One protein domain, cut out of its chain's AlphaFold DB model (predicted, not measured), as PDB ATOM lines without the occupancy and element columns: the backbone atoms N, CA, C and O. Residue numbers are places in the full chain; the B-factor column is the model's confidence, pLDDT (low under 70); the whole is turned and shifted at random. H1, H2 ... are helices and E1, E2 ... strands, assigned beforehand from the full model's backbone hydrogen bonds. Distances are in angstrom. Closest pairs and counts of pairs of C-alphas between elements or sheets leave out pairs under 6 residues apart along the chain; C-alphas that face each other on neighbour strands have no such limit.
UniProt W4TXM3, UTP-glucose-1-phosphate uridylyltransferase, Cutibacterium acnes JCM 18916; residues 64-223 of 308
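This is residues 64 to 223 of the 308 residues of the protein "UTP-glucose-1-phosphate uridylyltransferase" of Cutibacterium acnes JCM 18916 (UniProt W4TXM3). With little regular structure, a strongly twisted wall of five strands has H3 over it; hairpin E5 and E6 reaches beyond E4. The printed part has 160 residues, 63 in H1 E1 E2 H2 E3 H3 E4 E5 E6 E7 E8, class mixed. The mixed sheet runs E4 E3 E1 E8 E7. The whole is compact, radius of gyration of the C-alphas 17.5 A, spanning 54 by 43 by 28 A.

H1, residues 64 to 70, begins at C-alpha 64 (170.507, 128.146, 174.551). E1 is 72 to 78, E2 95 to 97, H2 102 to 117, 22.5 A long, E3 123 to 127, H3 132 to 139, E4 153 to 155, E5 158 to 160, E6 182 to 184, E7 201 to 203, and E8 215 to 219, ending at (159.425, 122.172, 181.905).

E1 and E3 are parallel, N 76 to O 124 2.8 A. H3 is over E3, height over the sheet 9.4 A. E3, H3, E4 form a strand-helix-strand unit, parallel strands with a helix between, crossover right-handed. H2 only grazes the sheet. H1, H2 and H3 have every O i to N i+4 pair within hydrogen-bond range.

The printed part has no cut. Link E5 to E6 is long. Confidence is under 70 in residues 82 to 85, 172 to 216 and 218 to 223.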
ATOM      1  N   GLN A  64     170.908 128.432 173.171       92.38
ATOM      2  CA  GLN A  64     170.507 128.146 174.551       92.38
ATOM      3  C   GLN A  64     169.068 128.597 174.820       92.38
ATOM      4  O   GLN A  64     168.306 127.887 175.480       92.38
ATOM      5  N   ALA A  65     168.677 129.759 174.289       89.75
ATOM      6  CA  ALA A  65     167.318 130.271 174.404       89.75
ATOM      7  C   ALA A  65     166.312 129.363 173.681       89.75
ATOM      8  O   ALA A  65     165.286 129.006 174.263       89.75
ATOM      9  N   ALA A  66     166.613 128.943 172.450       90.75
ATOM     10  CA  ALA A  66     165.759 128.040 171.685       90.75
ATOM     11  C   ALA A  66     165.583 126.685 172.389       90.75
ATOM     12  O   ALA A  66     164.453 126.219 172.561       90.75
ATOM     13  N   GLU A  67     166.676 126.086 172.878       91.19
ATOM     14  CA  GLU A  67     166.631 124.821 173.619       91.19
ATOM     15  C   GLU A  67     165.798 124.936 174.906       91.19
ATOM     16  O   GLU A  67     165.014 124.040 175.235       91.19
ATOM     17  N   ALA A  68     165.946 126.043 175.639       91.12
ATOM     18  CA  ALA A  68     165.179 126.288 176.854       91.12
ATOM     19  C   ALA A  68     163.684 126.479 176.554       91.12
ATOM     20  O   ALA A  68     162.841 125.883 177.230       91.12
ATOM     21  N   LEU A  69     163.340 127.268 175.532       90.94
ATOM     22  CA  LEU A  69     161.951 127.534 175.156       90.94
ATOM     23  C   LEU A  69     161.228 126.280 174.660       90.94
ATOM     24  O   LEU A  69     160.059 126.091 174.993       90.94
ATOM     25  N   ASP A  70     161.901 125.391 173.928       90.00
ATOM     26  CA  ASP A  70     161.274 124.154 173.443       90.00
ATOM     27  C   ASP A  70     160.910 123.182 174.582       90.00
ATOM     28  O   ASP A  70     159.927 122.431 174.526       90.00
ATOM     29  N   LYS A  71     161.664 123.271 175.680       90.69
ATOM     30  CA  LYS A  71     161.401 122.547 176.922       90.69
ATOM     31  C   LYS A  71     160.463 123.297 177.860       90.69
ATOM     32  O   LYS A  71     160.224 122.770 178.934       90.69
ATOM     33  N   THR A  72     159.927 124.465 177.510       90.94
ATOM     34  CA  THR A  72     159.137 125.308 178.424       90.94
ATOM     35  C   THR A  72     157.655 125.329 178.057       90.94
ATOM     36  O   THR A  72     157.287 125.400 176.890       90.94
ATOM     37  N   VAL A  73     156.795 125.320 179.073       91.81
ATOM     38  CA  VAL A  73     155.355 125.589 179.009       91.81
ATOM     39  C   VAL A  73     155.072 126.866 179.788       91.81
ATOM     40  O   VAL A  73     155.579 127.049 180.893       91.81
ATOM     41  N   ILE A  74     154.246 127.734 179.218       92.69
ATOM     42  CA  ILE A  74     153.786 128.980 179.823       92.69
ATOM     43  C   ILE A  74     152.388 128.752 180.390       92.69
ATOM     44  O   ILE A  74     151.466 128.427 179.653       92.69
ATOM     45  N   ILE A  75     152.204 128.990 181.684       92.31
ATOM     46  CA  ILE A  75     150.905 128.954 182.356       92.31
ATOM     47  C   ILE A  75     150.556 130.365 182.815       92.31
ATOM     48  O   ILE A  75     151.298 130.972 183.585       92.31
ATOM     49  N   LYS A  76     149.418 130.901 182.386       91.06
ATOM     50  CA  LYS A  76     148.919 132.208 182.833       91.06
ATOM     51  C   LYS A  76     147.828 132.033 183.875       91.06
ATOM     52  O   LYS A  76     146.829 131.364 183.621       91.06
ATOM     53  N   LEU A  77     147.990 132.667 185.037       89.06
ATOM     54  CA  LEU A  77     146.948 132.673 186.063       89.06
ATOM     55  C   LEU A  77     145.826 133.622 185.646       89.06
ATOM     56  O   LEU A  77     146.019 134.837 185.577       89.06
ATOM     57  N   ASN A  78     144.656 133.054 185.384       89.19
ATOM     58  CA  ASN A  78     143.510 133.750 184.810       89.19
ATOM     59  C   ASN A  78     142.211 133.464 185.587       89.19
ATOM     60  O   ASN A  78     141.101 133.602 185.083       89.19
ATOM     61  N   GLY A  79     142.352 133.071 186.853       81.25
ATOM     62  CA  GLY A  79     141.252 132.772 187.763       81.25
ATOM     63  C   GLY A  79     140.548 133.974 188.381       81.25
ATOM     64  O   GLY A  79     139.433 133.858 188.880       81.25
ATOM     65  N   GLY A  80     141.222 135.123 188.406       76.12
ATOM     66  CA  GLY A  80     140.748 136.304 189.112       76.12
ATOM     67  C   GLY A  80     139.699 137.076 188.319       76.12
ATOM     68  O   GLY A  80     139.964 137.536 187.208       76.12
ATOM     69  N   LEU A  81     138.549 137.314 188.945       71.12
ATOM     70  CA  LEU A  81     137.592 138.308 188.471       71.12
ATOM     71  C   LEU A  81     138.095 139.721 188.780       71.12
ATOM     72  O   LEU A  81     138.585 139.993 189.882       71.12
ATOM     73  N   GLY A  82     137.905 140.651 187.844       64.38
ATOM     74  CA  GLY A  82     138.217 142.073 188.020       64.38
ATOM     75  C   GLY A  82     137.252 142.815 188.955       64.38
ATOM     76  O   GLY A  82     136.952 143.982 188.726       64.38
ATOM     77  N   THR A  83     136.757 142.163 190.009       65.62
ATOM     78  CA  THR A  83     135.693 142.668 190.899       65.62
ATOM     79  C   THR A  83     136.034 143.988 191.582       65.62
ATOM     80  O   THR A  83     135.163 144.839 191.732       65.62
ATOM     81  N   SER A  84     137.299 144.217 191.950       63.56
ATOM     82  CA  SER A  84     137.736 145.514 192.493       63.56
ATOM     83  C   SER A  84     137.647 146.654 191.475       63.56
ATOM     84  O   SER A  84     137.652 147.817 191.865       63.56
ATOM     85  N   MET A  85     137.566 146.323 190.186       66.12
ATOM     86  CA  MET A  85     137.394 147.247 189.067       66.12
ATOM     87  C   MET A  85     135.953 147.246 188.524       66.12
ATOM     88  O   MET A  85     135.706 147.867 187.497       66.12
ATOM     89  N   GLY A  86     135.007 146.563 189.186       71.44
ATOM     90  CA  GLY A  86     133.606 146.490 188.753       71.44
ATOM     91  C   GLY A  86     133.356 145.580 187.548       71.44
ATOM     92  O   GLY A  86     132.369 145.766 186.848       71.44
ATOM     93  N   LEU A  87     134.251 144.622 187.290       73.38
ATOM     94  CA  LEU A  87     134.155 143.711 186.148       73.38
ATOM     95  C   LEU A  87     133.557 142.365 186.557       73.38
ATOM     96  O   LEU A  87     133.887 141.829 187.618       73.38
ATOM     97  N   ASP A  88     132.742 141.811 185.667       74.81
ATOM     98  CA  ASP A  88     132.065 140.515 185.769       74.81
ATOM     99  C   ASP A  88     132.774 139.392 184.985       74.81
ATOM    100  O   ASP A  88     132.361 138.240 185.060       74.81
ATOM    101  N   ARG A  89     133.863 139.710 184.271       78.38
ATOM    102  CA  ARG A  89     134.627 138.785 183.410       78.38
ATOM    103  C   ARG A  89     136.100 138.677 183.795       78.38
ATOM    104  O   ARG A  89     136.601 139.423 184.650       78.38
ATOM    105  N   ALA A  90     136.813 137.762 183.134       82.12
ATOM    106  CA  ALA A  90     138.253 137.614 183.273       82.12
ATOM    107  C   ALA A  90     138.981 138.941 183.001       82.12
ATOM    108  O   ALA A  90     138.789 139.595 181.974       82.12
ATOM    109  N   LYS A  91     139.878 139.332 183.913       82.94
ATOM    110  CA  LYS A  91     140.647 140.583 183.789       82.94
ATOM    111  C   LYS A  91     141.513 140.619 182.523       82.94
ATOM    112  O   LYS A  91     141.811 141.698 182.014       82.94
ATOM    113  N   SER A  92     141.915 139.453 182.020       86.00
ATOM    114  CA  SER A  92     142.719 139.328 180.805       86.00
ATOM    115  C   SER A  92     141.990 139.789 179.536       86.00
ATOM    116  O   SER A  92     142.652 140.141 178.563       86.00
ATOM    117  N   LEU A  93     140.657 139.858 179.559       89.31
ATOM    118  CA  LEU A  93     139.835 140.296 178.428       89.31
ATOM    119  C   LEU A  93     139.703 141.817 178.321       89.31
ATOM    120  O   LEU A  93     139.141 142.317 177.349       89.31
ATOM    121  N   LEU A  94     140.225 142.566 179.294       88.62
ATOM    122  CA  LEU A  94     140.242 144.020 179.221       88.62
ATOM    123  C   LEU A  94     141.146 144.494 178.098       88.62
ATOM    124  O   LEU A  94     142.312 144.099 178.031       88.62
ATOM    125  N   GLU A  95     140.615 145.398 177.278       90.31
ATOM    126  CA  GLU A  95     141.395 146.107 176.276       90.31
ATOM    127  C   GLU A  95     142.496 146.939 176.942       90.31
ATOM    128  O   GLU A  95     142.275 147.662 177.916       90.31
ATOM    129  N   VAL A  96     143.703 146.821 176.398       87.19
ATOM    130  CA  VAL A  96     144.900 147.508 176.880       87.19
ATOM    131  C   VAL A  96     145.293 148.614 175.923       87.19
ATOM    132  O   VAL A  96     145.592 149.730 176.350       87.19
ATOM    133  N   ARG A  97     145.363 148.282 174.632       85.88
ATOM    134  CA  ARG A  97     145.861 149.177 173.594       85.88
ATOM    135  C   ARG A  97     145.449 148.681 172.213       85.88
ATOM    136  O   ARG A  97     145.558 147.491 171.937       85.88
ATOM    137  N   ASP A  98     145.088 149.618 171.339       91.44
ATOM    138  CA  ASP A  98     144.845 149.389 169.910       91.44
ATOM    139  C   ASP A  98     143.851 148.234 169.650       91.44
ATOM    140  O   ASP A  98     144.092 147.386 168.790       91.44
ATOM    141  N   GLY A  99     142.764 148.146 170.429       91.00
ATOM    142  CA  GLY A  99     141.767 147.078 170.298       91.00
ATOM    143  C   GLY A  99     142.205 145.712 170.835       91.00
ATOM    144  O   GLY A  99     141.472 144.739 170.674       91.00
ATOM    145  N   LYS A 100     143.394 145.603 171.446       91.31
ATOM    146  CA  LYS A 100     143.945 144.342 171.961       91.31
ATOM    147  C   LYS A 100     143.806 144.246 173.469       91.31
ATOM    148  O   LYS A 100     144.228 145.142 174.205       91.31
ATOM    149  N   SER A 101     143.272 143.120 173.924       93.50
ATOM    150  CA  SER A 101     143.230 142.737 175.330       93.50
ATOM    151  C   SER A 101     144.576 142.212 175.843       93.50
ATOM    152  O   SER A 101     145.508 141.981 175.065       93.50
ATOM    153  N   PHE A 102     144.704 141.995 177.157       91.62
ATOM    154  CA  PHE A 102     145.888 141.314 177.706       91.62
ATOM    155  C   PHE A 102     146.039 139.914 177.121       91.62
ATOM    156  O   PHE A 102     147.156 139.502 176.815       91.62
ATOM    157  N   LEU A 103     144.924 139.198 176.957       93.69
ATOM    158  CA  LEU A 103     144.906 137.870 176.361       93.69
ATOM    159  C   LEU A 103     145.444 137.908 174.925       93.69
ATOM    160  O   LEU A 103     146.326 137.116 174.597       93.69
ATOM    161  N   ASP A 104     145.011 138.878 174.114       94.38
ATOM    162  CA  ASP A 104     145.491 139.045 172.733       94.38
ATOM    163  C   ASP A 104     147.003 139.333 172.686       94.38
ATOM    164  O   ASP A 104     147.736 138.798 171.845       94.38
ATOM    165  N   ILE A 105     147.498 140.170 173.605       93.50
ATOM    166  CA  ILE A 105     148.928 140.489 173.719       93.50
ATOM    167  C   ILE A 105     149.728 139.236 174.088       93.50
ATOM    168  O   ILE A 105     150.736 138.953 173.442       93.50
ATOM    169  N   ILE A 106     149.270 138.468 175.081       93.88
ATOM    170  CA  ILE A 106     149.921 137.228 175.524       93.88
ATOM    171  C   ILE A 106     149.966 136.206 174.384       93.88
ATOM    172  O   ILE A 106     151.033 135.663 174.096       93.88
ATOM    173  N   ALA A 107     148.834 135.967 173.717       95.31
ATOM    174  CA  ALA A 107     148.744 135.047 172.588       95.31
ATOM    175  C   ALA A 107     149.748 135.427 171.489       95.31
ATOM    176  O   ALA A 107     150.557 134.606 171.055       95.31
ATOM    177  N   THR A 108     149.771 136.708 171.111       94.81
ATOM    178  CA  THR A 108     150.677 137.221 170.075       94.81
ATOM    179  C   THR A 108     152.152 137.088 170.480       94.81
ATOM    180  O   THR A 108     152.984 136.738 169.645       94.81
ATOM    181  N   GLN A 109     152.494 137.339 171.749       94.38
ATOM    182  CA  GLN A 109     153.863 137.182 172.259       94.38
ATOM    183  C   GLN A 109     154.347 135.734 172.152       94.38
ATOM    184  O   GLN A 109     155.456 135.499 171.673       94.38
ATOM    185  N   VAL A 110     153.514 134.767 172.547       95.12
ATOM    186  CA  VAL A 110     153.866 133.343 172.463       95.12
ATOM    187  C   VAL A 110     154.024 132.904 171.013       95.12
ATOM    188  O   VAL A 110     155.031 132.287 170.677       95.12
ATOM    189  N   LEU A 111     153.086 133.262 170.132       96.31
ATOM    190  CA  LEU A 111     153.177 132.919 168.709       96.31
ATOM    191  C   LEU A 111     154.414 133.538 168.048       96.31
ATOM    192  O   LEU A 111     155.098 132.877 167.266       96.31
ATOM    193  N   SER A 112     154.752 134.781 168.404       96.25
ATOM    194  CA  SER A 112     155.989 135.414 167.946       96.25
ATOM    195  C   SER A 112     157.222 134.654 168.434       96.25
ATOM    196  O   SER A 112     158.120 134.408 167.638       96.25
ATOM    197  N   ALA A 113     157.265 134.244 169.705       93.12
ATOM    198  CA  ALA A 113     158.386 133.483 170.252       93.12
ATOM    199  C   ALA A 113     158.534 132.105 169.582       93.12
ATOM    200  O   ALA A 113     159.644 131.731 169.206       93.12
ATOM    201  N   ARG A 114     157.424 131.386 169.347       94.94
ATOM    202  CA  ARG A 114     157.424 130.124 168.584       94.94
ATOM    203  C   ARG A 114     158.035 130.313 167.199       94.94
ATOM    204  O   ARG A 114     158.889 129.533 166.790       94.94
ATOM    205  N   LYS A 115     157.642 131.379 166.493       95.56
ATOM    206  CA  LYS A 115     158.163 131.695 165.157       95.56
ATOM    207  C   LYS A 115     159.649 132.059 165.175       95.56
ATOM    208  O   LYS A 115     160.379 131.607 164.303       95.56
ATOM    209  N   THR A 116     160.081 132.885 166.127       94.31
ATOM    210  CA  THR A 116     161.468 133.365 166.209       94.31
ATOM    211  C   THR A 116     162.444 132.248 166.567       94.31
ATOM    212  O   THR A 116     163.503 132.164 165.960       94.31
ATOM    213  N   PHE A 117     162.085 131.387 167.521       92.25
ATOM    214  CA  PHE A 117     162.999 130.379 168.066       92.25
ATOM    215  C   PHE A 117     162.740 128.957 167.553       92.25
ATOM    216  O   PHE A 117     163.450 128.035 167.939       92.25
ATOM    217  N   GLY A 118     161.712 128.749 166.723       92.12
ATOM    218  CA  GLY A 118     161.325 127.413 166.249       92.12
ATOM    219  C   GLY A 118     160.876 126.467 167.369       92.12
ATOM    220  O   GLY A 118     160.901 125.253 167.192       92.12
ATOM    221  N   ALA A 119     160.496 127.012 168.526       89.62
ATOM    222  CA  ALA A 119     160.153 126.257 169.724       89.62
ATOM    223  C   ALA A 119     158.657 125.937 169.778       89.62
ATOM    224  O   ALA A 119     157.819 126.735 169.350       89.62
ATOM    225  N   ARG A 120     158.301 124.807 170.395       88.56
ATOM    226  CA  ARG A 120     156.894 124.439 170.599       88.56
ATOM    227  C   ARG A 120     156.158 125.345 171.589       88.56
ATOM    228  O   ARG A 120     155.006 125.682 171.345       88.56
ATOM    229  N   LEU A 121     156.801 125.702 172.704       92.88
ATOM    230  CA  LEU A 121     156.336 126.647 173.734       92.88
ATOM    231  C   LEU A 121     154.805 126.640 173.989       92.88
ATOM    232  O   LEU A 121     154.098 127.567 173.566       92.88
ATOM    233  N   PRO A 122     154.242 125.592 174.625       94.25
ATOM    234  CA  PRO A 122     152.812 125.532 174.926       94.25
ATOM    235  C   PRO A 122     152.362 126.668 175.850       94.25
ATOM    236  O   PRO A 122     153.099 127.061 176.751       94.25
ATOM    237  N   LEU A 123     151.150 127.180 175.628       94.69
ATOM    238  CA  LEU A 123     150.512 128.197 176.462       94.69
ATOM    239  C   LEU A 123     149.226 127.618 177.051       94.69
ATOM    240  O   LEU A 123     148.366 127.162 176.304       94.69
ATOM    241  N   MET A 124     149.100 127.678 178.372       94.12
ATOM    242  CA  MET A 124     147.928 127.231 179.117       94.12
ATOM    243  C   MET A 124     147.415 128.347 180.027       94.12
ATOM    244  O   MET A 124     148.189 129.149 180.553       94.12
ATOM    245  N   PHE A 125     146.111 128.380 180.262       93.00
ATOM    246  CA  PHE A 125     145.472 129.309 181.187       93.00
ATOM    247  C   PHE A 125     144.900 128.556 182.387       93.00
ATOM    248  O   PHE A 125     144.110 127.630 182.239       93.00
ATOM    249  N   MET A 126     145.278 128.976 183.591       91.81
ATOM    250  CA  MET A 126     144.650 128.504 184.821       91.81
ATOM    251  C   MET A 126     143.404 129.349 185.084       91.81
ATOM    252  O   MET A 126     143.499 130.468 185.602       91.81
ATOM    253  N   ASN A 127     142.244 128.837 184.685       90.38
ATOM    254  CA  ASN A 127     140.960 129.524 184.775       90.38
ATOM    255  C   ASN A 127     140.217 129.184 186.073       90.38
ATOM    256  O   ASN A 127     140.513 128.225 186.780       90.38
ATOM    257  N   SER A 128     139.218 129.994 186.406       86.31
ATOM    258  CA  SER A 128     138.176 129.647 187.378       86.31
ATOM    259  C   SER A 128     136.919 129.217 186.636       86.31
ATOM    260  O   SER A 128     136.777 129.476 185.441       86.31
ATOM    261  N   PHE A 129     135.950 128.672 187.366       83.69
ATOM    262  CA  PHE A 129     134.605 128.464 186.833       83.69
ATOM    263  C   PHE A 129     133.949 129.759 186.313       83.69
ATOM    264  O   PHE A 129     133.099 129.685 185.437       83.69
ATOM    265  N   ASN A 130     134.368 130.940 186.793       83.25
ATOM    266  CA  ASN A 130     133.845 132.230 186.324       83.25
ATOM    267  C   ASN A 130     134.599 132.813 185.122       83.25
ATOM    268  O   ASN A 130     134.163 133.823 184.585       83.25
ATOM    269  N   THR A 131     135.764 132.263 184.769       88.44
ATOM    270  CA  THR A 131     136.658 132.860 183.760       88.44
ATOM    271  C   THR A 131     137.021 131.909 182.626       88.44
ATOM    272  O   THR A 131     137.815 132.258 181.757       88.44
ATOM    273  N   ARG A 132     136.513 130.673 182.639       92.00
ATOM    274  CA  ARG A 132     136.867 129.663 181.640       92.00
ATOM    275  C   ARG A 132     136.207 129.923 180.292       92.00
ATOM    276  O   ARG A 132     136.894 129.950 179.277       92.00
ATOM    277  N   GLU A 133     134.890 130.092 180.284       93.00
ATOM    278  CA  GLU A 133     134.103 130.170 179.049       93.00
ATOM    279  C   GLU A 133     134.481 131.393 178.205       93.00
ATOM    280  O   GLU A 133     134.776 131.277 177.016       93.00
ATOM    281  N   ASP A 134     134.536 132.564 178.834       91.50
ATOM    282  CA  ASP A 134     134.915 133.829 178.214       91.50
ATOM    283  C   ASP A 134     136.367 133.813 177.709       91.50
ATOM    284  O   ASP A 134     136.647 134.337 176.628       91.50
ATOM    285  N   THR A 135     137.275 133.149 178.429       93.12
ATOM    286  CA  THR A 135     138.671 132.965 178.001       93.12
ATOM    287  C   THR A 135     138.792 132.039 176.797       93.12
ATOM    288  O   THR A 135     139.438 132.408 175.817       93.12
ATOM    289  N   LEU A 136     138.168 130.857 176.831       95.06
ATOM    290  CA  LEU A 136     138.226 129.904 175.718       95.06
ATOM    291  C   LEU A 136     137.603 130.492 174.451       95.06
ATOM    292  O   LEU A 136     138.207 130.414 173.384       95.06
ATOM    293  N   LYS A 137     136.469 131.190 174.584       95.75
ATOM    294  CA  LYS A 137     135.835 131.908 173.475       95.75
ATOM    295  C   LYS A 137     136.746 132.979 172.874       95.75
ATOM    296  O   LYS A 137     136.782 133.161 171.661       95.75
ATOM    297  N   ALA A 138     137.496 133.710 173.699       94.56
ATOM    298  CA  ALA A 138     138.455 134.692 173.199       94.56
ATOM    299  C   ALA A 138     139.646 134.036 172.473       94.56
ATOM    300  O   ALA A 138     140.155 134.606 171.504       94.56
ATOM    301  N   LEU A 139     140.063 132.842 172.910       95.56
ATOM    302  CA  LEU A 139     141.168 132.079 172.322       95.56
ATOM    303  C   LEU A 139     140.830 131.427 170.975       95.56
ATOM    304  O   LEU A 139     141.758 131.106 170.238       95.56
ATOM    305  N   GLU A 140     139.555 131.304 170.596       96.19
ATOM    306  CA  GLU A 140     139.143 130.814 169.263       96.19
ATOM    307  C   GLU A 140     139.772 131.616 168.109       96.19
ATOM    308  O   GLU A 140     139.967 131.091 167.014       96.19
ATOM    309  N   LYS A 141     140.150 132.878 168.356       96.19
ATOM    310  CA  LYS A 141     140.872 133.736 167.400       96.19
ATOM    311  C   LYS A 141     142.301 133.265 167.098       96.19
ATOM    312  O   LYS A 141     142.901 133.765 166.152       96.19
ATOM    313  N   TYR A 142     142.851 132.367 167.915       96.56
ATOM    314  CA  TYR A 142     144.249 131.939 167.893       96.56
ATOM    315  C   TYR A 142     144.367 130.405 167.841       96.56
ATOM    316  O   TYR A 142     144.943 129.800 168.753       96.56
ATOM    317  N   PRO A 143     143.854 129.743 166.786       95.31
ATOM    318  CA  PRO A 143     143.896 128.285 166.684       95.31
ATOM    319  C   PRO A 143     145.333 127.739 166.669       95.31
ATOM    320  O   PRO A 143     145.569 126.627 167.132       95.31
ATOM    321  N   GLU A 144     146.315 128.537 166.228       94.94
ATOM    322  CA  GLU A 144     147.736 128.156 166.240       94.94
ATOM    323  C   GLU A 144     148.325 127.957 167.649       94.94
ATOM    324  O   GLU A 144     149.440 127.447 167.780       94.94
ATOM    325  N   LEU A 145     147.630 128.379 168.713       94.56
ATOM    326  CA  LEU A 145     148.092 128.157 170.086       94.56
ATOM    327  C   LEU A 145     147.979 126.695 170.516       94.56
ATOM    328  O   LEU A 145     148.782 126.276 171.358       94.56
ATOM    329  N   ALA A 146     147.035 125.946 169.938       92.44
ATOM    330  CA  ALA A 146     146.800 124.547 170.263       92.44
ATOM    331  C   ALA A 146     148.064 123.707 170.022       92.44
ATOM    332  O   ALA A 146     148.766 123.870 169.024       92.44
ATOM    333  N   VAL A 147     148.366 122.819 170.967       89.81
ATOM    334  CA  VAL A 147     149.479 121.872 170.883       89.81
ATOM    335  C   VAL A 147     148.915 120.486 171.144       89.81
ATOM    336  O   VAL A 147     148.263 120.276 172.163       89.81
ATOM    337  N   ASP A 148     149.186 119.541 170.246       86.50
ATOM    338  CA  ASP A 148     148.659 118.181 170.351       86.50
ATOM    339  C   ASP A 148     148.956 117.554 171.720       86.50
ATOM    340  O   ASP A 148     150.093 117.536 172.201       86.50
ATOM    341  N   GLY A 149     147.904 117.025 172.347       85.25
ATOM    342  CA  GLY A 149     147.971 116.396 173.665       85.25
ATOM    343  C   GLY A 149     147.944 117.362 174.853       85.25
ATOM    344  O   GLY A 149     147.989 116.883 175.987       85.25
ATOM    345  N   LEU A 150     147.845 118.679 174.627       88.75
ATOM    346  CA  LEU A 150     147.683 119.685 175.676       88.75
ATOM    347  C   LEU A 150     146.452 120.564 175.456       88.75
ATOM    348  O   LEU A 150     146.282 121.189 174.413       88.75
ATOM    349  N   GLU A 151     145.645 120.674 176.505       90.75
ATOM    350  CA  GLU A 151     144.538 121.624 176.564       90.75
ATOM    351  C   GLU A 151     145.059 123.060 176.719       90.75
ATOM    352  O   GLU A 151     146.096 123.301 177.341       90.75
ATOM    353  N   LEU A 152     144.311 124.037 176.196       92.38
ATOM    354  CA  LEU A 152     144.628 125.464 176.361       92.38
ATOM    355  C   LEU A 152     144.359 125.971 177.779       92.38
ATOM    356  O   LEU A 152     144.766 127.081 178.129       92.38
ATOM    357  N   ASP A 153     143.653 125.192 178.593       93.81
ATOM    358  CA  ASP A 153     143.278 125.599 179.929       93.81
ATOM    359  C   ASP A 153     143.173 124.439 180.913       93.81
ATOM    360  O   ASP A 153     143.066 123.269 180.549       93.81
ATOM    361  N   PHE A 154     143.204 124.794 182.189       90.88
ATOM    362  CA  PHE A 154     142.783 123.930 183.277       90.88
ATOM    363  C   PHE A 154     142.079 124.773 184.338       90.88
ATOM    364  O   PHE A 154     142.315 125.978 184.469       90.88
ATOM    365  N   LEU A 155     141.185 124.133 185.085       87.81
ATOM    366  CA  LEU A 155     140.471 124.777 186.176       87.81
ATOM    367  C   LEU A 155     141.318 124.733 187.441       87.81
ATOM    368  O   LEU A 155     141.883 123.691 187.759       87.81
ATOM    369  N   GLN A 156     141.382 125.859 188.147       85.62
ATOM    370  CA  GLN A 156     141.915 125.884 189.504       85.62
ATOM    371  C   GLN A 156     140.886 125.355 190.512       85.62
ATOM    372  O   GLN A 156     139.679 125.370 190.239       85.62
ATOM    373  N   ASP A 157     141.360 124.980 191.696       84.00
ATOM    374  CA  ASP A 157     140.518 124.468 192.770       84.00
ATOM    375  C   ASP A 157     139.624 125.531 193.425       84.00
ATOM    376  O   ASP A 157     139.705 126.749 193.196       84.00
ATOM    377  N   GLN A 158     138.713 125.023 194.249       81.69
ATOM    378  CA  GLN A 158     137.745 125.806 194.992       81.69
ATOM    379  C   GLN A 158     137.618 125.281 196.425       81.69
ATOM    380  O   GLN A 158     137.513 124.080 196.660       81.69
ATOM    381  N   GLU A 159     137.595 126.193 197.393       86.75
ATOM    382  CA  GLU A 159     137.574 125.874 198.824       86.75
ATOM    383  C   GLU A 159     136.473 126.679 199.529       86.75
ATOM    384  O   GLU A 159     136.220 127.834 199.168       86.75
ATOM    385  N   PRO A 160     135.778 126.127 200.536       88.81
ATOM    386  CA  PRO A 160     134.735 126.856 201.242       88.81
ATOM    387  C   PRO A 160     135.325 128.002 202.060       88.81
ATOM    388  O   PRO A 160     136.344 127.861 202.732       88.81
ATOM    389  N   LYS A 161     134.639 129.149 202.067       87.50
ATOM    390  CA  LYS A 161     134.913 130.160 203.091       87.50
ATOM    391  C   LYS A 161     134.473 129.631 204.449       87.50
ATOM    392  O   LYS A 161     133.370 129.097 204.561       87.50
ATOM    393  N   LEU A 162     135.308 129.843 205.455       88.19
ATOM    394  CA  LEU A 162     135.016 129.497 206.837       88.19
ATOM    395  C   LEU A 162     134.551 130.732 207.605       88.19
ATOM    396  O   LEU A 162     135.011 131.849 207.350       88.19
ATOM    397  N   ASP A 163     133.619 130.523 208.523       88.62
ATOM    398  CA  ASP A 163     133.273 131.503 209.538       88.62
ATOM    399  C   ASP A 163     134.446 131.662 210.518       88.62
ATOM    400  O   ASP A 163     135.080 130.683 210.905       88.62
ATOM    401  N   ALA A 164     134.766 132.903 210.881       86.69
ATOM    402  CA  ALA A 164     135.991 133.204 211.622       86.69
ATOM    403  C   ALA A 164     135.964 132.703 213.074       86.69
ATOM    404  O   ALA A 164     137.022 132.458 213.644       86.69
ATOM    405  N   GLU A 165     134.778 132.586 213.673       85.38
ATOM    406  CA  GLU A 165     134.626 132.186 215.075       85.38
ATOM    407  C   GLU A 165     134.419 130.677 215.192       85.38
ATOM    408  O   GLU A 165     134.997 130.024 216.057       85.38
ATOM    409  N   THR A 166     133.593 130.116 214.312       87.12
ATOM    410  CA  THR A 166     133.174 128.711 214.393       87.12
ATOM    411  C   THR A 166     134.009 127.774 213.527       87.12
ATOM    412  O   THR A 166     133.930 126.561 213.711       87.12
ATOM    413  N   LEU A 167     134.775 128.310 212.569       88.56
ATOM    414  CA  LEU A 167     135.475 127.554 211.522       88.56
ATOM    415  C   LEU A 167     134.554 126.611 210.723       88.56
ATOM    416  O   LEU A 167     135.020 125.679 210.064       88.56
ATOM    417  N   ALA A 168     133.244 126.854 210.754       89.56
ATOM    418  CA  ALA A 168     132.271 126.144 209.942       89.56
ATOM    419  C   ALA A 168     132.217 126.753 208.531       89.56
ATOM    420  O   ALA A 168     132.398 127.966 208.373       89.56
ATOM    421  N   PRO A 169     131.955 125.957 207.481       89.75
ATOM    422  CA  PRO A 169     131.775 126.494 206.142       89.75
ATOM    423  C   PRO A 169     130.574 127.444 206.104       89.75
ATOM    424  O   PRO A 169     129.463 127.088 206.490       89.75
ATOM    425  N   VAL A 170     130.777 128.650 205.577       87.00
ATOM    426  CA  VAL A 170     129.712 129.646 205.459       87.00
ATOM    427  C   VAL A 170     128.674 129.166 204.447       87.00
ATOM    428  O   VAL A 170     128.984 128.871 203.283       87.00
ATOM    429  N   GLU A 171     127.419 129.135 204.877       77.81
ATOM    430  CA  GLU A 171     126.275 128.983 203.991       77.81
ATOM    431  C   GLU A 171     125.819 130.348 203.486       77.81
ATOM    432  O   GLU A 171     125.669 131.305 204.245       77.81
ATOM    433  N   CYS A 172     125.548 130.432 202.187       57.75
ATOM    434  CA  CYS A 172     124.798 131.550 201.651       57.75
ATOM    435  C   CYS A 172     123.456 131.056 201.127       57.75
ATOM    436  O   CYS A 172     123.404 130.274 200.180       57.75
ATOM    437  N   ARG A 173     122.367 131.554 201.718       47.09
ATOM    438  CA  ARG A 173     121.020 131.390 201.168       47.09
ATOM    439  C   ARG A 173     120.903 132.227 199.897       47.09
ATOM    440  O   ARG A 173     120.605 133.416 199.975       47.09
ATOM    441  N   ARG A 174     121.118 131.629 198.725       44.03
ATOM    442  CA  ARG A 174     120.687 132.232 197.460       44.03
ATOM    443  C   ARG A 174     119.975 131.212 196.580       44.03
ATOM    444  O   ARG A 174     120.433 130.086 196.425       44.03
ATOM    445  N   THR A 175     118.862 131.652 196.008       29.19
ATOM    446  CA  THR A 175     118.086 130.985 194.958       29.19
ATOM    447  C   THR A 175     118.494 131.630 193.623       29.19
ATOM    448  O   THR A 175     118.449 132.861 193.563       29.19
ATOM    449  N   PRO A 176     118.907 130.904 192.562       40.19
ATOM    450  CA  PRO A 176     119.056 129.451 192.413       40.19
ATOM    451  C   PRO A 176     120.406 128.933 192.967       40.19
ATOM    452  O   PRO A 176     121.299 129.743 193.249       40.19
ATOM    453  N   PRO A 177     120.574 127.605 193.149       35.41
ATOM    454  CA  PRO A 177     121.726 127.028 193.834       35.41
ATOM    455  C   PRO A 177     122.968 127.132 192.945       35.41
ATOM    456  O   PRO A 177     123.217 126.295 192.087       35.41
ATOM    457  N   SER A 178     123.763 128.178 193.148       36.00
ATOM    458  CA  SER A 178     125.147 128.220 192.674       36.00
ATOM    459  C   SER A 178     126.035 127.984 193.889       36.00
ATOM    460  O   SER A 178     126.068 128.815 194.796       36.00
ATOM    461  N   SER A 179     126.632 126.788 193.942       40.97
ATOM    462  CA  SER A 179     127.880 126.461 194.656       40.97
ATOM    463  C   SER A 179     128.191 127.374 195.850       40.97
ATOM    464  O   SER A 179     128.949 128.338 195.747       40.97
ATOM    465  N   GLY A 180     127.565 127.092 196.998       44.84
ATOM    466  CA  GLY A 180     127.595 127.963 198.172       44.84
ATOM    467  C   GLY A 180     128.994 128.482 198.518       44.84
ATOM    468  O   GLY A 180     129.822 127.728 198.999       44.84
ATOM    469  N   VAL A 181     129.237 129.778 198.303       51.59
ATOM    470  CA  VAL A 181     130.435 130.564 198.681       51.59
ATOM    471  C   VAL A 181     131.754 129.777 198.695       51.59
ATOM    472  O   VAL A 181     132.526 129.839 199.657       51.59
ATOM    473  N   LEU A 182     132.025 129.040 197.623       49.75
ATOM    474  CA  LEU A 182     133.364 128.529 197.378       49.75
ATOM    475  C   LEU A 182     134.229 129.701 196.903       49.75
ATOM    476  O   LEU A 182     133.831 130.512 196.062       49.75
ATOM    477  N   ARG A 183     135.397 129.858 197.512       56.97
ATOM    478  CA  ARG A 183     136.428 130.776 197.056       56.97
ATOM    479  C   ARG A 183     137.287 130.034 196.046       56.97
ATOM    480  O   ARG A 183     137.729 128.924 196.294       56.97
ATOM    481  N   VAL A 184     137.566 130.718 194.948       51.44
ATOM    482  CA  VAL A 184     138.619 130.340 194.015       51.44
ATOM    483  C   VAL A 184     139.969 130.491 194.718       51.44
ATOM    484  O   VAL A 184     140.335 131.610 195.107       51.44
ATOM    485  N   THR A 185     140.686 129.391 194.915       49.31
ATOM    486  CA  THR A 185     142.021 129.416 195.508       49.31
ATOM    487  C   THR A 185     143.068 129.294 194.414       49.31
ATOM    488  O   THR A 185     142.974 128.479 193.509       49.31
ATOM    489  N   ALA A 186     144.086 130.154 194.477       39.34
ATOM    490  CA  ALA A 186     145.253 130.051 193.603       39.34
ATOM    491  C   ALA A 186     146.214 128.945 194.081       39.34
ATOM    492  O   ALA A 186     147.411 129.003 193.796       39.34
ATOM    493  N   THR A 187     145.717 127.996 194.878       37.84
ATOM    494  CA  THR A 187     146.458 126.800 195.252       37.84
ATOM    495  C   THR A 187     146.540 125.908 194.025       37.84
ATOM    496  O   THR A 187     145.646 125.867 193.181       37.84
ATOM    497  N   SER A 188     147.705 125.292 193.871       37.44
ATOM    498  CA  SER A 188     148.029 124.441 192.743       37.44
ATOM    499  C   SER A 188     147.032 123.295 192.680       37.44
ATOM    500  O   SER A 188     147.178 122.322 193.422       37.44
ATOM    501  N   THR A 189     146.088 123.365 191.750       38.97
ATOM    502  CA  THR A 189     145.550 122.137 191.178       38.97
ATOM    503  C   THR A 189     146.753 121.325 190.759       38.97
ATOM    504  O   THR A 189     147.628 121.876 190.073       38.97
ATOM    505  N   PRO A 190     146.890 120.080 191.239       36.59
ATOM    506  CA  PRO A 190     147.983 119.253 190.806       36.59
ATOM    507  C   PRO A 190     147.774 119.033 189.309       36.59
ATOM    508  O   PRO A 190     147.078 118.119 188.878       36.59
ATOM    509  N   LEU A 191     148.427 119.854 188.478       41.66
ATOM    510  CA  LEU A 191     149.013 119.287 187.280       41.66
ATOM    511  C   LEU A 191     149.778 118.072 187.802       41.66
ATOM    512  O   LEU A 191     150.568 118.210 188.736       41.66
ATOM    513  N   CYS A 192     149.490 116.883 187.281       36.25
ATOM    514  CA  CYS A 192     150.277 115.698 187.585       36.25
ATOM    515  C   CYS A 192     151.687 115.936 187.031       36.25
ATOM    516  O   CYS A 192     151.991 115.549 185.906       36.25
ATOM    517  N   LEU A 193     152.501 116.659 187.804       39.56
ATOM    518  CA  LEU A 193     153.885 116.966 187.515       39.56
ATOM    519  C   LEU A 193     154.675 115.692 187.792       39.56
ATOM    520  O   LEU A 193     154.691 115.204 188.922       39.56
ATOM    521  N   ASP A 194     155.277 115.120 186.749       30.23
ATOM    522  CA  ASP A 194     156.190 113.984 186.891       30.23
ATOM    523  C   ASP A 194     157.280 114.338 187.932       30.23
ATOM    524  O   ASP A 194     157.991 115.337 187.742       30.23
ATOM    525  N   PRO A 195     157.438 113.559 189.023       31.61
ATOM    526  CA  PRO A 195     158.419 113.823 190.078       31.61
ATOM    527  C   PRO A 195     159.881 113.818 189.591       31.61
ATOM    528  O   PRO A 195     160.773 114.199 190.347       31.61
ATOM    529  N   ALA A 196     160.154 113.417 188.343       30.25
ATOM    530  CA  ALA A 196     161.490 113.406 187.750       30.25
ATOM    531  C   ALA A 196     161.973 114.756 187.171       30.25
ATOM    532  O   ALA A 196     163.085 114.818 186.641       30.25
ATOM    533  N   SER A 197     161.182 115.835 187.218       34.78
ATOM    534  CA  SER A 197     161.571 117.127 186.629       34.78
ATOM    535  C   SER A 197     161.885 118.198 187.668       34.78
ATOM    536  O   SER A 197     161.075 118.551 188.518       34.78
ATOM    537  N   SER A 198     163.094 118.741 187.560       28.11
ATOM    538  CA  SER A 198     163.789 119.497 188.600       28.11
ATOM    539  C   SER A 198     163.619 121.019 188.546       28.11
ATOM    540  O   SER A 198     164.384 121.727 189.198       28.11
ATOM    541  N   THR A 199     162.629 121.553 187.827       30.28
ATOM    542  CA  THR A 199     162.427 123.009 187.788       30.28
ATOM    543  C   THR A 199     160.948 123.339 187.671       30.28
ATOM    544  O   THR A 199     160.332 122.992 186.685       30.28
ATOM    545  N   ILE A 200     160.362 124.048 188.630       32.66
ATOM    546  CA  ILE A 200     159.119 124.808 188.433       32.66
ATOM    547  C   ILE A 200     159.547 126.259 188.597       32.66
ATOM    548  O   ILE A 200     160.042 126.631 189.657       32.66
ATOM    549  N   CYS A 201     159.424 127.074 187.555       27.45
ATOM    550  CA  CYS A 201     159.796 128.480 187.615       27.45
ATOM    551  C   CYS A 201     158.522 129.325 187.567       27.45
ATOM    552  O   CYS A 201     158.057 129.743 186.512       27.45
ATOM    553  N   SER A 202     157.907 129.571 188.722       24.98
ATOM    554  CA  SER A 202     156.811 130.535 188.822       24.98
ATOM    555  C   SER A 202     157.361 131.956 188.671       24.98
ATOM    556  O   SER A 202     157.978 132.481 189.596       24.98
ATOM    557  N   ARG A 203     157.139 132.597 187.519       29.19
ATOM    558  CA  ARG A 203     157.495 134.001 187.283       29.19
ATOM    559  C   ARG A 203     156.253 134.880 187.448       29.19
ATOM    560  O   ARG A 203     155.298 134.833 186.676       29.19
ATOM    561  N   LEU A 204     156.239 135.770 188.433       26.19
ATOM    562  CA  LEU A 204     155.346 136.929 188.348       26.19
ATOM    563  C   LEU A 204     155.875 137.831 187.229       26.19
ATOM    564  O   LEU A 204     156.724 138.684 187.458       26.19
ATOM    565  N   ASP A 205     155.431 137.596 185.998       27.86
ATOM    566  CA  ASP A 205     155.844 138.417 184.867       27.86
ATOM    567  C   ASP A 205     155.035 139.717 184.867       27.86
ATOM    568  O   ASP A 205     153.886 139.786 184.435       27.86
ATOM    569  N   THR A 206     155.647 140.776 185.390       27.92
ATOM    570  CA  THR A 206     155.086 142.131 185.476       27.92
ATOM    571  C   THR A 206     155.186 142.921 184.163       27.92
ATOM    572  O   THR A 206     155.018 144.138 184.163       27.92
ATOM    573  N   ASN A 207     155.437 142.269 183.024       27.78
ATOM    574  CA  ASN A 207     155.750 142.947 181.759       27.78
ATOM    575  C   ASN A 207     154.538 143.241 180.853       27.78
ATOM    576  O   ASN A 207     154.618 143.194 179.629       27.78
ATOM    577  N   THR A 208     153.432 143.680 181.456       34.91
ATOM    578  CA  THR A 208     152.652 144.793 180.889       34.91
ATOM    579  C   THR A 208     152.520 145.849 181.990       34.91
ATOM    580  O   THR A 208     152.036 145.531 183.075       34.91
ATOM    581  N   PRO A 209     152.970 147.100 181.777       30.81
ATOM    582  CA  PRO A 209     153.385 148.004 182.857       30.81
ATOM    583  C   PRO A 209     152.261 148.546 183.761       30.81
ATOM    584  O   PRO A 209     152.474 149.537 184.455       30.81
ATOM    585  N   ARG A 210     151.056 147.958 183.771       33.34
ATOM    586  CA  ARG A 210     149.948 148.425 184.622       33.34
ATOM    587  C   ARG A 210     149.078 147.360 185.281       33.34
ATOM    588  O   ARG A 210     148.306 147.742 186.155       33.34
ATOM    589  N   TYR A 211     149.173 146.070 184.944       37.53
ATOM    590  CA  TYR A 211     148.261 145.079 185.535       37.53
ATOM    591  C   TYR A 211     148.937 143.712 185.714       37.53
ATOM    592  O   TYR A 211     149.412 143.140 184.737       37.53
ATOM    593  N   PRO A 212     148.989 143.165 186.943       39.78
ATOM    594  CA  PRO A 212     149.684 141.907 187.189       39.78
ATOM    595  C   PRO A 212     148.888 140.738 186.596       39.78
ATOM    596  O   PRO A 212     147.747 140.500 186.995       39.78
ATOM    597  N   THR A 213     149.501 140.009 185.663       47.19
ATOM    598  CA  THR A 213     149.143 138.621 185.335       47.19
ATOM    599  C   THR A 213     150.331 137.747 185.722       47.19
ATOM    600  O   THR A 213     151.479 138.093 185.457       47.19
ATOM    601  N   VAL A 214     150.085 136.647 186.428       53.31
ATOM    602  CA  VAL A 214     151.153 135.756 186.911       53.31
ATOM    603  C   VAL A 214     151.427 134.688 185.855       53.31
ATOM    604  O   VAL A 214     150.485 134.181 185.246       53.31
ATOM    605  N   THR A 215     152.703 134.368 185.626       64.06
ATOM    606  CA  THR A 215     153.158 133.467 184.556       64.06
ATOM    607  C   THR A 215     154.048 132.356 185.099       64.06
ATOM    608  O   THR A 215     155.209 132.563 185.420       64.06
ATOM    609  N   ILE A 216     153.553 131.134 185.170       69.94
ATOM    610  CA  ILE A 216     154.372 130.007 185.604       69.94
ATOM    611  C   ILE A 216     155.032 129.382 184.376       69.94
ATOM    612  O   ILE A 216     154.357 129.039 183.413       69.94
ATOM    613  N   LEU A 217     156.356 129.265 184.402       71.00
ATOM    614  CA  LEU A 217     157.144 128.528 183.427       71.00
ATOM    615  C   LEU A 217     157.436 127.142 184.001       71.00
ATOM    616  O   LEU A 217     158.081 127.016 185.045       71.00
ATOM    617  N   VAL A 218     156.955 126.100 183.332       68.06
ATOM    618  CA  VAL A 218     157.194 124.707 183.735       68.06
ATOM    619  C   VAL A 218     157.865 123.927 182.605       68.06
ATOM    620  O   VAL A 218     157.576 124.179 181.436       68.06
ATOM    621  N   PRO A 219     158.778 122.995 182.902       66.06
ATOM    622  CA  PRO A 219     159.425 122.172 181.905       66.06
ATOM    623  C   PRO A 219     158.403 121.210 181.302       66.06
ATOM    624  O   PRO A 219     157.649 120.564 182.011       66.06
ATOM    625  N   PHE A 220     158.385 121.043 179.986       54.88
ATOM    626  CA  PHE A 220     157.340 120.284 179.301       54.88
ATOM    627  C   PHE A 220     157.191 118.845 179.806       54.88
ATOM    628  O   PHE A 220     156.080 118.328 179.871       54.88
ATOM    629  N   ARG A 221     158.300 118.193 180.187       57.53
ATOM    630  CA  ARG A 221     158.276 116.808 180.684       57.53
ATOM    631  C   ARG A 221     157.417 116.628 181.939       57.53
ATOM    632  O   ARG A 221     157.058 115.497 182.229       57.53
ATOM    633  N   THR A 222     157.062 117.699 182.652       47.06
ATOM    634  CA  THR A 222     156.156 117.610 183.803       47.06
ATOM    635  C   THR A 222     154.684 117.638 183.432       47.06
ATOM    636  O   THR A 222     153.867 117.296 184.268       47.06
ATOM    637  N   VAL A 223     154.284 118.087 182.246       47.50
ATOM    638  CA  VAL A 223     152.856 118.301 181.971       47.50
ATOM    639  C   VAL A 223     152.240 117.024 181.403       47.50
ATOM    640  O   VAL A 223     152.469 116.679 180.246       47.50
TER     641      VAL A 223